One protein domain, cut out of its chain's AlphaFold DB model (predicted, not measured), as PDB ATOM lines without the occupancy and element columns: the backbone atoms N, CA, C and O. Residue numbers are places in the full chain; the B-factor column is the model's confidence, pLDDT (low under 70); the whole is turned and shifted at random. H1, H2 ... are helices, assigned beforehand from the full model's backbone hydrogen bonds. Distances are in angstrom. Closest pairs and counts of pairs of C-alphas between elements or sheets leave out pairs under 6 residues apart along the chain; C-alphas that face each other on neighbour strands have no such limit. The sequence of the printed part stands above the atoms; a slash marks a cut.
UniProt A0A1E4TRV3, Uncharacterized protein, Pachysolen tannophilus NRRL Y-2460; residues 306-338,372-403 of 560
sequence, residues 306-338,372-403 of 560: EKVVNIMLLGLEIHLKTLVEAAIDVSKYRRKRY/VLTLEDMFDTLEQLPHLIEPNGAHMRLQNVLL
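What this domain is: This is residues 306 to 338 and 372 to 403 of the 560 residues of an uncharacterized protein of Pachysolen tannophilus NRRL Y-2460 (UniProt A0A1E4TRV3). What shape does the backbone make? One long straight helix, H1, makes a shaft, and near its last residues H3 packs crosswise on it, with the short H4 beyond H3. H1's residues 306 to 318 stick out as an arm, and residues 333 to 338, with the four-residue H2, stick out on the side away from H3. What is it built of, and how dense is it? The 65 printed residues hold four named helices, H1, H2, H3 and H4 in chain order, and no named strand; the class is all helix. The whole is loose, with a radius of gyration of the C-alphas of 14.0 A, and spans 39 by 36 by 20 A.

How they stand to each other: What does the first helix touch? H1, residues 306 to 331, touches H3, residues 375 to 384, with its residues 326 to 331 alone. The closest C-alphas are those of Ala 327 and Thr 381, 5.5 A apart, and the lines are about perpendicular at 83 degrees. Where do the two short helices stand? H2, residues 335 to 338, touches no helix and is apart from H1, H3 and H4, the last being residues 394 to 399. H4 is close to H3 but not clearly touching, with the closest C-alphas, those of Phe 379 and Leu 398, 7.8 A apart; they run opposite ways at a steep tilt of 66 degrees. H1 and H4 are apart. Do the backbone N and O atoms bear out the helices? In H1, H3 and H4 every O i to N i+4 pair is within hydrogen-bond range. H2 is too short for such a pair, but its one O i to N i+3 pair is within range.

Where its parts are: Where does the first helix run? H1 goes from C-alpha 306 at (-46.979, -12.191, -33.688) to C-alpha 331 at (-30.715, -2.903, -0.832), 37.8 A. How long are the others? H2 measures 5.4 A from first to last C-alpha, H3 14.3 A and H4 8.9 A. H4 ends with C-alpha 399 at (-47.318, 5.844, -2.109).

The domain as a whole: How far does the printed part reach? The two C-alphas farthest apart, those of Lys 307 and Leu 403, are 41.5 A apart. Is the printed part continuous? Residues 339 to 371 are cut out, and C-alphas 338 and 372 are 20.6 A apart across the cut, which falls in the link from H2 to H3. Of the links printed whole, H1 to H2 is tight and H3 to H4 is short; neither is long. Where is the model's confidence low? Residues 335 to 336 are under 70, and the mean pLDDT of the printed part is 88.1.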
ATOM      1  N   GLU A 306     -47.352 -11.486 -34.915       89.44
ATOM      2  CA  GLU A 306     -46.979 -12.191 -33.688       89.44
ATOM      3  C   GLU A 306     -45.564 -11.821 -33.224       89.44
ATOM      4  O   GLU A 306     -45.263 -11.831 -32.027       89.44
ATOM      5  N   LYS A 307     -44.702 -11.382 -34.149       93.06
ATOM      6  CA  LYS A 307     -43.369 -10.840 -33.831       93.06
ATOM      7  C   LYS A 307     -43.441  -9.578 -32.970       93.06
ATOM      8  O   LYS A 307     -42.553  -9.357 -32.149       93.06
ATOM      9  N   VAL A 308     -44.497  -8.773 -33.125       93.56
ATOM     10  CA  VAL A 308     -44.710  -7.535 -32.355       93.56
ATOM     11  C   VAL A 308     -45.067  -7.853 -30.897       93.56
ATOM     12  O   VAL A 308     -44.673  -7.126 -29.988       93.56
ATOM     13  N   VAL A 309     -45.742  -8.981 -30.659       92.50
ATOM     14  CA  VAL A 309     -46.040  -9.480 -29.308       92.50
ATOM     15  C   VAL A 309     -44.772 -10.059 -28.663       92.50
ATOM     16  O   VAL A 309     -44.443  -9.709 -27.532       92.50
ATOM     17  N   ASN A 310     -43.988 -10.846 -29.411       93.25
ATOM     18  CA  ASN A 310     -42.702 -11.393 -28.951       93.25
ATOM     19  C   ASN A 310     -41.709 -10.302 -28.499       93.25
ATOM     20  O   ASN A 310     -41.133 -10.402 -27.415       93.25
ATOM     21  N   ILE A 311     -41.513  -9.241 -29.296       95.50
ATOM     22  CA  ILE A 311     -40.598  -8.144 -28.925       95.50
ATOM     23  C   ILE A 311     -41.117  -7.331 -27.728       95.50
ATOM     24  O   ILE A 311     -40.312  -6.830 -26.942       95.50
ATOM     25  N   MET A 312     -42.439  -7.238 -27.538       94.50
ATOM     26  CA  MET A 312     -43.025  -6.585 -26.364       94.50
ATOM     27  C   MET A 312     -42.799  -7.396 -25.080       94.50
ATOM     28  O   MET A 312     -42.433  -6.809 -24.064       94.50
ATOM     29  N   LEU A 313     -42.927  -8.728 -25.130       94.00
ATOM     30  CA  LEU A 313     -42.599  -9.605 -23.997       94.00
ATOM     31  C   LEU A 313     -41.114  -9.526 -23.626       94.00
ATOM     32  O   LEU A 313     -40.792  -9.344 -22.455       94.00
ATOM     33  N   LEU A 314     -40.214  -9.570 -24.612       95.12
ATOM     34  CA  LEU A 314     -38.774  -9.418 -24.378       95.12
ATOM     35  C   LEU A 314     -38.427  -8.036 -23.789       95.12
ATOM     36  O   LEU A 314     -37.599  -7.932 -22.886       95.12
ATOM     37  N   GLY A 315     -39.081  -6.972 -24.266       95.69
ATOM     38  CA  GLY A 315     -38.932  -5.624 -23.710       95.69
ATOM     39  C   GLY A 315     -39.392  -5.529 -22.252       95.69
ATOM     40  O   GLY A 315     -38.678  -4.966 -21.422       95.69
ATOM     41  N   LEU A 316     -40.540  -6.133 -21.926       93.94
ATOM     42  CA  LEU A 316     -41.072  -6.215 -20.563       93.94
ATOM     43  C   LEU A 316     -40.150  -7.027 -19.638       93.94
ATOM     44  O   LEU A 316     -39.860  -6.591 -18.525       93.94
ATOM     45  N   GLU A 317     -39.635  -8.164 -20.106       93.25
ATOM     46  CA  GLU A 317     -38.697  -9.007 -19.358       93.25
ATOM     47  C   GLU A 317     -37.398  -8.249 -19.025       93.25
ATOM     48  O   GLU A 317     -36.942  -8.264 -17.882       93.25
ATOM     49  N   ILE A 318     -36.814  -7.540 -19.999       96.38
ATOM     50  CA  ILE A 318     -35.606  -6.717 -19.803       96.38
ATOM     51  C   ILE A 318     -35.875  -5.547 -18.842       96.38
ATOM     52  O   ILE A 318     -35.032  -5.238 -17.993       96.38
ATOM     53  N   HIS A 319     -37.041  -4.909 -18.948       94.56
ATOM     54  CA  HIS A 319     -37.448  -3.805 -18.079       94.56
ATOM     55  C   HIS A 319     -37.590  -4.258 -16.616       94.56
ATOM     56  O   HIS A 319     -36.947  -3.688 -15.732       94.56
ATOM     57  N   LEU A 320     -38.337  -5.339 -16.365       93.38
ATOM     58  CA  LEU A 320     -38.510  -5.906 -15.023       93.38
ATOM     59  C   LEU A 320     -37.187  -6.425 -14.440       93.38
ATOM     60  O   LEU A 320     -36.914  -6.204 -13.260       93.38
ATOM     61  N   LYS A 321     -36.324  -7.041 -15.263       94.88
ATOM     62  CA  LYS A 321     -34.966  -7.430 -14.848       94.88
ATOM     63  C   LYS A 321     -34.140  -6.226 -14.409       94.88
ATOM     64  O   LYS A 321     -33.556  -6.287 -13.337       94.88
ATOM     65  N   THR A 322     -34.115  -5.140 -15.183       94.06
ATOM     66  CA  THR A 322     -33.382  -3.909 -14.827       94.06
ATOM     67  C   THR A 322     -33.891  -3.304 -13.513       94.06
ATOM     68  O   THR A 322     -33.088  -2.916 -12.667       94.06
ATOM     69  N   LEU A 323     -35.212  -3.272 -13.311       92.75
ATOM     70  CA  LEU A 323     -35.849  -2.732 -12.106       92.75
ATOM     71  C   LEU A 323     -35.476  -3.544 -10.852       92.75
ATOM     72  O   LEU A 323     -34.972  -2.987  -9.878       92.75
ATOM     73  N   VAL A 324     -35.640  -4.871 -10.895       91.75
ATOM     74  CA  VAL A 324     -35.260  -5.764  -9.784       91.75
ATOM     75  C   VAL A 324     -33.741  -5.786  -9.574       91.75
ATOM     76  O   VAL A 324     -33.269  -5.879  -8.443       91.75
ATOM     77  N   GLU A 325     -32.948  -5.661 -10.640       90.88
ATOM     78  CA  GLU A 325     -31.491  -5.583 -10.551       90.88
ATOM     79  C   GLU A 325     -31.021  -4.323  -9.811       90.88
ATOM     80  O   GLU A 325     -30.118  -4.426  -8.978       90.88
ATOM     81  N   ALA A 326     -31.655  -3.174 -10.074       90.12
ATOM     82  CA  ALA A 326     -31.407  -1.929  -9.356       90.12
ATOM     83  C   ALA A 326     -31.809  -2.042  -7.877       90.12
ATOM     84  O   ALA A 326     -31.011  -1.699  -7.004       90.12
ATOM     85  N   ALA A 327     -32.985  -2.610  -7.587       89.94
ATOM     86  CA  ALA A 327     -33.458  -2.796  -6.214       89.94
ATOM     87  C   ALA A 327     -32.541  -3.711  -5.388       89.94
ATOM     88  O   ALA A 327     -32.265  -3.442  -4.219       89.94
ATOM     89  N   ILE A 328     -31.983  -4.756  -6.007       89.38
ATOM     90  CA  ILE A 328     -30.976  -5.623  -5.377       89.38
ATOM     91  C   ILE A 328     -29.669  -4.869  -5.070       89.38
ATOM     92  O   ILE A 328     -29.007  -5.204  -4.091       89.38
ATOM     93  N   ASP A 329     -29.278  -3.869  -5.866       88.06
ATOM     94  CA  ASP A 329     -28.045  -3.105  -5.622       88.06
ATOM     95  C   ASP A 329     -28.198  -1.982  -4.594       88.06
ATOM     96  O   ASP A 329     -27.265  -1.772  -3.815       88.06
ATOM     97  N   VAL A 330     -29.358  -1.315  -4.554       85.81
ATOM     98  CA  VAL A 330     -29.708  -0.336  -3.508       85.81
ATOM     99  C   VAL A 330     -29.785  -1.032  -2.148       85.81
ATOM    100  O   VAL A 330     -29.099  -0.635  -1.206       85.81
ATOM    101  N   SER A 331     -30.543  -2.128  -2.066       83.75
ATOM    102  CA  SER A 331     -30.715  -2.903  -0.832       83.75
ATOM    103  C   SER A 331     -29.444  -3.648  -0.392       83.75
ATOM    104  O   SER A 331     -29.191  -3.822   0.805       83.75
ATOM    105  N   LYS A 332     -28.597  -4.098  -1.337       82.69
ATOM    106  CA  LYS A 332     -27.436  -4.944  -1.023       82.69
ATOM    107  C   LYS A 332     -26.272  -4.827  -2.010       82.69
ATOM    108  O   LYS A 332     -26.213  -5.519  -3.024       82.69
ATOM    109  N   TYR A 333     -25.212  -4.127  -1.601       78.25
ATOM    110  CA  TYR A 333     -23.976  -4.017  -2.386       78.25
ATOM    111  C   TYR A 333     -23.359  -5.379  -2.790       78.25
ATOM    112  O   TYR A 333     -22.713  -6.085  -1.998       78.25
ATOM    113  N   ARG A 334     -23.511  -5.741  -4.072       75.88
ATOM    114  CA  ARG A 334     -23.027  -6.999  -4.664       75.88
ATOM    115  C   ARG A 334     -21.526  -6.958  -4.977       75.88
ATOM    116  O   ARG A 334     -21.132  -6.966  -6.139       75.88
ATOM    117  N   ARG A 335     -20.670  -7.008  -3.943       64.31
ATOM    118  CA  ARG A 335     -19.186  -7.021  -4.068       64.31
ATOM    119  C   ARG A 335     -18.652  -7.856  -5.245       64.31
ATOM    120  O   ARG A 335     -17.928  -7.318  -6.065       64.31
ATOM    121  N   LYS A 336     -19.071  -9.121  -5.384       69.19
ATOM    122  CA  LYS A 336     -18.623 -10.034  -6.463       69.19
ATOM    123  C   LYS A 336     -18.981  -9.602  -7.901       69.19
ATOM    124  O   LYS A 336     -18.504 -10.226  -8.838       69.19
ATOM    125  N   ARG A 337     -19.834  -8.588  -8.087       72.44
ATOM    126  CA  ARG A 337     -20.196  -8.022  -9.401       72.44
ATOM    127  C   ARG A 337     -19.393  -6.761  -9.741       72.44
ATOM    128  O   ARG A 337     -19.159  -6.496 -10.914       72.44
ATOM    129  N   TYR A 338     -18.985  -5.997  -8.726       72.38
ATOM    130  CA  TYR A 338     -18.403  -4.656  -8.886       72.38
ATOM    131  C   TYR A 338     -16.932  -4.548  -8.472       72.38
ATOM    132  O   TYR A 338     -16.231  -3.638  -8.914       72.38
ATOM    133  N   VAL A 372     -33.820 -10.537   2.271       87.56
ATOM    134  CA  VAL A 372     -35.138 -10.569   1.640       87.56
ATOM    135  C   VAL A 372     -35.448  -9.120   1.294       87.56
ATOM    136  O   VAL A 372     -35.208  -8.251   2.123       87.56
ATOM    137  N   LEU A 373     -35.895  -8.882   0.064       87.94
ATOM    138  CA  LEU A 373     -36.235  -7.554  -0.439       87.94
ATOM    139  C   LEU A 373     -37.601  -7.139   0.120       87.94
ATOM    140  O   LEU A 373     -38.535  -7.942   0.051       87.94
ATOM    141  N   THR A 374     -37.719  -5.923   0.649       89.88
ATOM    142  CA  THR A 374     -38.992  -5.387   1.164       89.88
ATOM    143  C   THR A 374     -39.654  -4.421   0.169       89.88
ATOM    144  O   THR A 374     -39.154  -4.207  -0.941       89.88
ATOM    145  N   LEU A 375     -40.816  -3.857   0.523       88.25
ATOM    146  CA  LEU A 375     -41.480  -2.846  -0.307       88.25
ATOM    147  C   LEU A 375     -40.748  -1.495  -0.233       88.25
ATOM    148  O   LEU A 375     -40.710  -0.751  -1.212       88.25
ATOM    149  N   GLU A 376     -40.112  -1.217   0.900       88.31
ATOM    150  CA  GLU A 376     -39.362   0.005   1.192       88.31
ATOM    151  C   GLU A 376     -38.068   0.034   0.370       88.31
ATOM    152  O   GLU A 376     -37.795   1.035  -0.281       88.31
ATOM    153  N   ASP A 377     -37.345  -1.094   0.263       90.56
ATOM    154  CA  ASP A 377     -36.204  -1.233  -0.662       90.56
ATOM    155  C   ASP A 377     -36.589  -0.850  -2.108       90.56
ATOM    156  O   ASP A 377     -35.818  -0.219  -2.840       90.56
ATOM    157  N   MET A 378     -37.793  -1.244  -2.540       88.12
ATOM    158  CA  MET A 378     -38.328  -0.950  -3.872       88.12
ATOM    159  C   MET A 378     -38.769   0.515  -4.004       88.12
ATOM    160  O   MET A 378     -38.574   1.109  -5.065       88.12
ATOM    161  N   PHE A 379     -39.322   1.112  -2.946       90.19
ATOM    162  CA  PHE A 379     -39.671   2.533  -2.896       90.19
ATOM    163  C   PHE A 379     -38.417   3.419  -2.969       90.19
ATOM    164  O   PHE A 379     -38.305   4.225  -3.895       90.19
ATOM    165  N   ASP A 380     -37.435   3.186  -2.091       90.12
ATOM    166  CA  ASP A 380     -36.134   3.867  -2.056       90.12
ATOM    167  C   ASP A 380     -35.431   3.814  -3.422       90.12
ATOM    168  O   ASP A 380     -34.846   4.797  -3.883       90.12
ATOM    169  N   THR A 381     -35.505   2.664  -4.100       90.19
ATOM    170  CA  THR A 381     -34.929   2.475  -5.442       90.19
ATOM    171  C   THR A 381     -35.602   3.359  -6.489       90.19
ATOM    172  O   THR A 381     -34.926   3.900  -7.365       90.19
ATOM    173  N   LEU A 382     -36.924   3.523  -6.417       89.88
ATOM    174  CA  LEU A 382     -37.694   4.324  -7.370       89.88
ATOM    175  C   LEU A 382     -37.634   5.828  -7.071       89.88
ATOM    176  O   LEU A 382     -37.741   6.622  -8.005       89.88
ATOM    177  N   GLU A 383     -37.395   6.227  -5.819       89.56
ATOM    178  CA  GLU A 383     -37.047   7.610  -5.466       89.56
ATOM    179  C   GLU A 383     -35.627   7.975  -5.937       89.56
ATOM    180  O   GLU A 383     -35.414   9.052  -6.495       89.56
ATOM    181  N   GLN A 384     -34.658   7.061  -5.798       90.56
ATOM    182  CA  GLN A 384     -33.285   7.258  -6.287       90.56
ATOM    183  C   GLN A 384     -33.180   7.230  -7.822       90.56
ATOM    184  O   GLN A 384     -32.358   7.944  -8.402       90.56
ATOM    185  N   LEU A 385     -33.989   6.403  -8.496       89.62
ATOM    186  CA  LEU A 385     -33.919   6.158  -9.941       89.62
ATOM    187  C   LEU A 385     -35.280   6.395 -10.639       89.62
ATOM    188  O   LEU A 385     -35.787   5.507 -11.331       89.62
ATOM    189  N   PRO A 386     -35.860   7.612 -10.562       87.75
ATOM    190  CA  PRO A 386     -37.210   7.911 -11.059       87.75
ATOM    191  C   PRO A 386     -37.344   7.863 -12.591       87.75
ATOM    192  O   PRO A 386     -38.430   8.037 -13.128       87.75
ATOM    193  N   HIS A 387     -36.244   7.632 -13.314       90.06
ATOM    194  CA  HIS A 387     -36.235   7.419 -14.761       90.06
ATOM    195  C   HIS A 387     -36.531   5.961 -15.164       90.06
ATOM    196  O   HIS A 387     -36.652   5.683 -16.355       90.06
ATOM    197  N   LEU A 388     -36.618   5.030 -14.203       88.56
ATOM    198  CA  LEU A 388     -36.932   3.621 -14.465       88.56
ATOM    199  C   LEU A 388     -38.427   3.359 -14.705       88.56
ATOM    200  O   LEU A 388     -38.758   2.306 -15.240       88.56
ATOM    201  N   ILE A 389     -39.327   4.278 -14.337       89.12
ATOM    202  CA  ILE A 389     -40.787   4.145 -14.492       89.12
ATOM    203  C   ILE A 389     -41.362   5.451 -15.065       89.12
ATOM    204  O   ILE A 389     -40.862   6.535 -14.775       89.12
ATOM    205  N   GLU A 390     -42.424   5.373 -15.875       88.69
ATOM    206  CA  GLU A 390     -43.158   6.568 -16.311       88.69
ATOM    207  C   GLU A 390     -43.883   7.226 -15.115       88.69
ATOM    208  O   GLU A 390     -44.644   6.549 -14.417       88.69
ATOM    209  N   PRO A 391     -43.702   8.535 -14.857       80.44
ATOM    210  CA  PRO A 391     -44.249   9.190 -13.671       80.44
ATOM    211  C   PRO A 391     -45.760   9.447 -13.792       80.44
ATOM    212  O   PRO A 391     -46.185  10.563 -14.079       80.44
ATOM    213  N   ASN A 392     -46.576   8.413 -13.563       78.25
ATOM    214  CA  ASN A 392     -48.005   8.488 -13.233       78.25
ATOM    215  C   ASN A 392     -48.547   7.121 -12.771       78.25
ATOM    216  O   ASN A 392     -47.887   6.093 -12.908       78.25
ATOM    217  N   GLY A 393     -49.771   7.093 -12.232       85.38
ATOM    218  CA  GLY A 393     -50.517   5.853 -11.972       85.38
ATOM    219  C   GLY A 393     -49.880   4.951 -10.912       85.38
ATOM    220  O   GLY A 393     -50.180   5.091  -9.730       85.38
ATOM    221  N   ALA A 394     -49.003   4.033 -11.326       85.19
ATOM    222  CA  ALA A 394     -48.345   3.063 -10.448       85.19
ATOM    223  C   ALA A 394     -47.524   3.727  -9.327       85.19
ATOM    224  O   ALA A 394     -47.631   3.311  -8.178       85.19
ATOM    225  N   HIS A 395     -46.781   4.800  -9.624       85.38
ATOM    226  CA  HIS A 395     -46.006   5.533  -8.611       85.38
ATOM    227  C   HIS A 395     -46.912   6.194  -7.551       85.38
ATOM    228  O   HIS A 395     -46.657   6.081  -6.355       85.38
ATOM    229  N   MET A 396     -48.035   6.792  -7.973       87.56
ATOM    230  CA  MET A 396     -49.046   7.339  -7.054       87.56
ATOM    231  C   MET A 396     -49.758   6.233  -6.262       87.56
ATOM    232  O   MET A 396     -50.097   6.418  -5.098       87.56
ATOM    233  N   ARG A 397     -49.990   5.061  -6.873       89.50
ATOM    234  CA  ARG A 397     -50.579   3.911  -6.175       89.50
ATOM    235  C   ARG A 397     -49.635   3.382  -5.102       89.50
ATOM    236  O   ARG A 397     -50.144   3.070  -4.031       89.50
ATOM    237  N   LEU A 398     -48.331   3.298  -5.385       87.19
ATOM    238  CA  LEU A 398     -47.285   2.801  -4.484       87.19
ATOM    239  C   LEU A 398     -47.203   3.621  -3.191       87.19
ATOM    240  O   LEU A 398     -47.208   3.029  -2.119       87.19
ATOM    241  N   GLN A 399     -47.240   4.956  -3.282       86.44
ATOM    242  CA  GLN A 399     -47.318   5.844  -2.109       86.44
ATOM    243  C   GLN A 399     -48.515   5.512  -1.194       86.44
ATOM    244  O   GLN A 399     -48.425   5.671   0.014       86.44
ATOM    245  N   ASN A 400     -49.602   4.972  -1.759       87.62
ATOM    246  CA  ASN A 400     -50.793   4.525  -1.030       87.62
ATOM    247  C   ASN A 400     -50.780   3.007  -0.697       87.62
ATOM    248  O   ASN A 400     -51.837   2.450  -0.379       87.62
ATOM    249  N   VAL A 401     -49.668   2.283  -0.902       89.56
ATOM    250  CA  VAL A 401     -49.477   0.871  -0.474       89.56
ATOM    251  C   VAL A 401     -48.588   0.781   0.768       89.56
ATOM    252  O   VAL A 401     -48.745  -0.171   1.525       89.56
ATOM    253  N   LEU A 402     -47.696   1.750   0.997       87.25
ATOM    254  CA  LEU A 402     -46.955   1.838   2.254       87.25
ATOM    255  C   LEU A 402     -47.965   2.066   3.392       87.25
ATOM    256  O   LEU A 402     -48.684   3.065   3.403       87.25
ATOM    257  N   LEU A 403     -48.046   1.097   4.301       86.75
ATOM    258  CA  LEU A 403     -48.867   1.111   5.507       86.75
ATOM    259  C   LEU A 403     -47.926   0.933   6.698       86.75
ATOM    260  O   LEU A 403     -47.012   0.113   6.623       86.75
TER     261      LEU A 403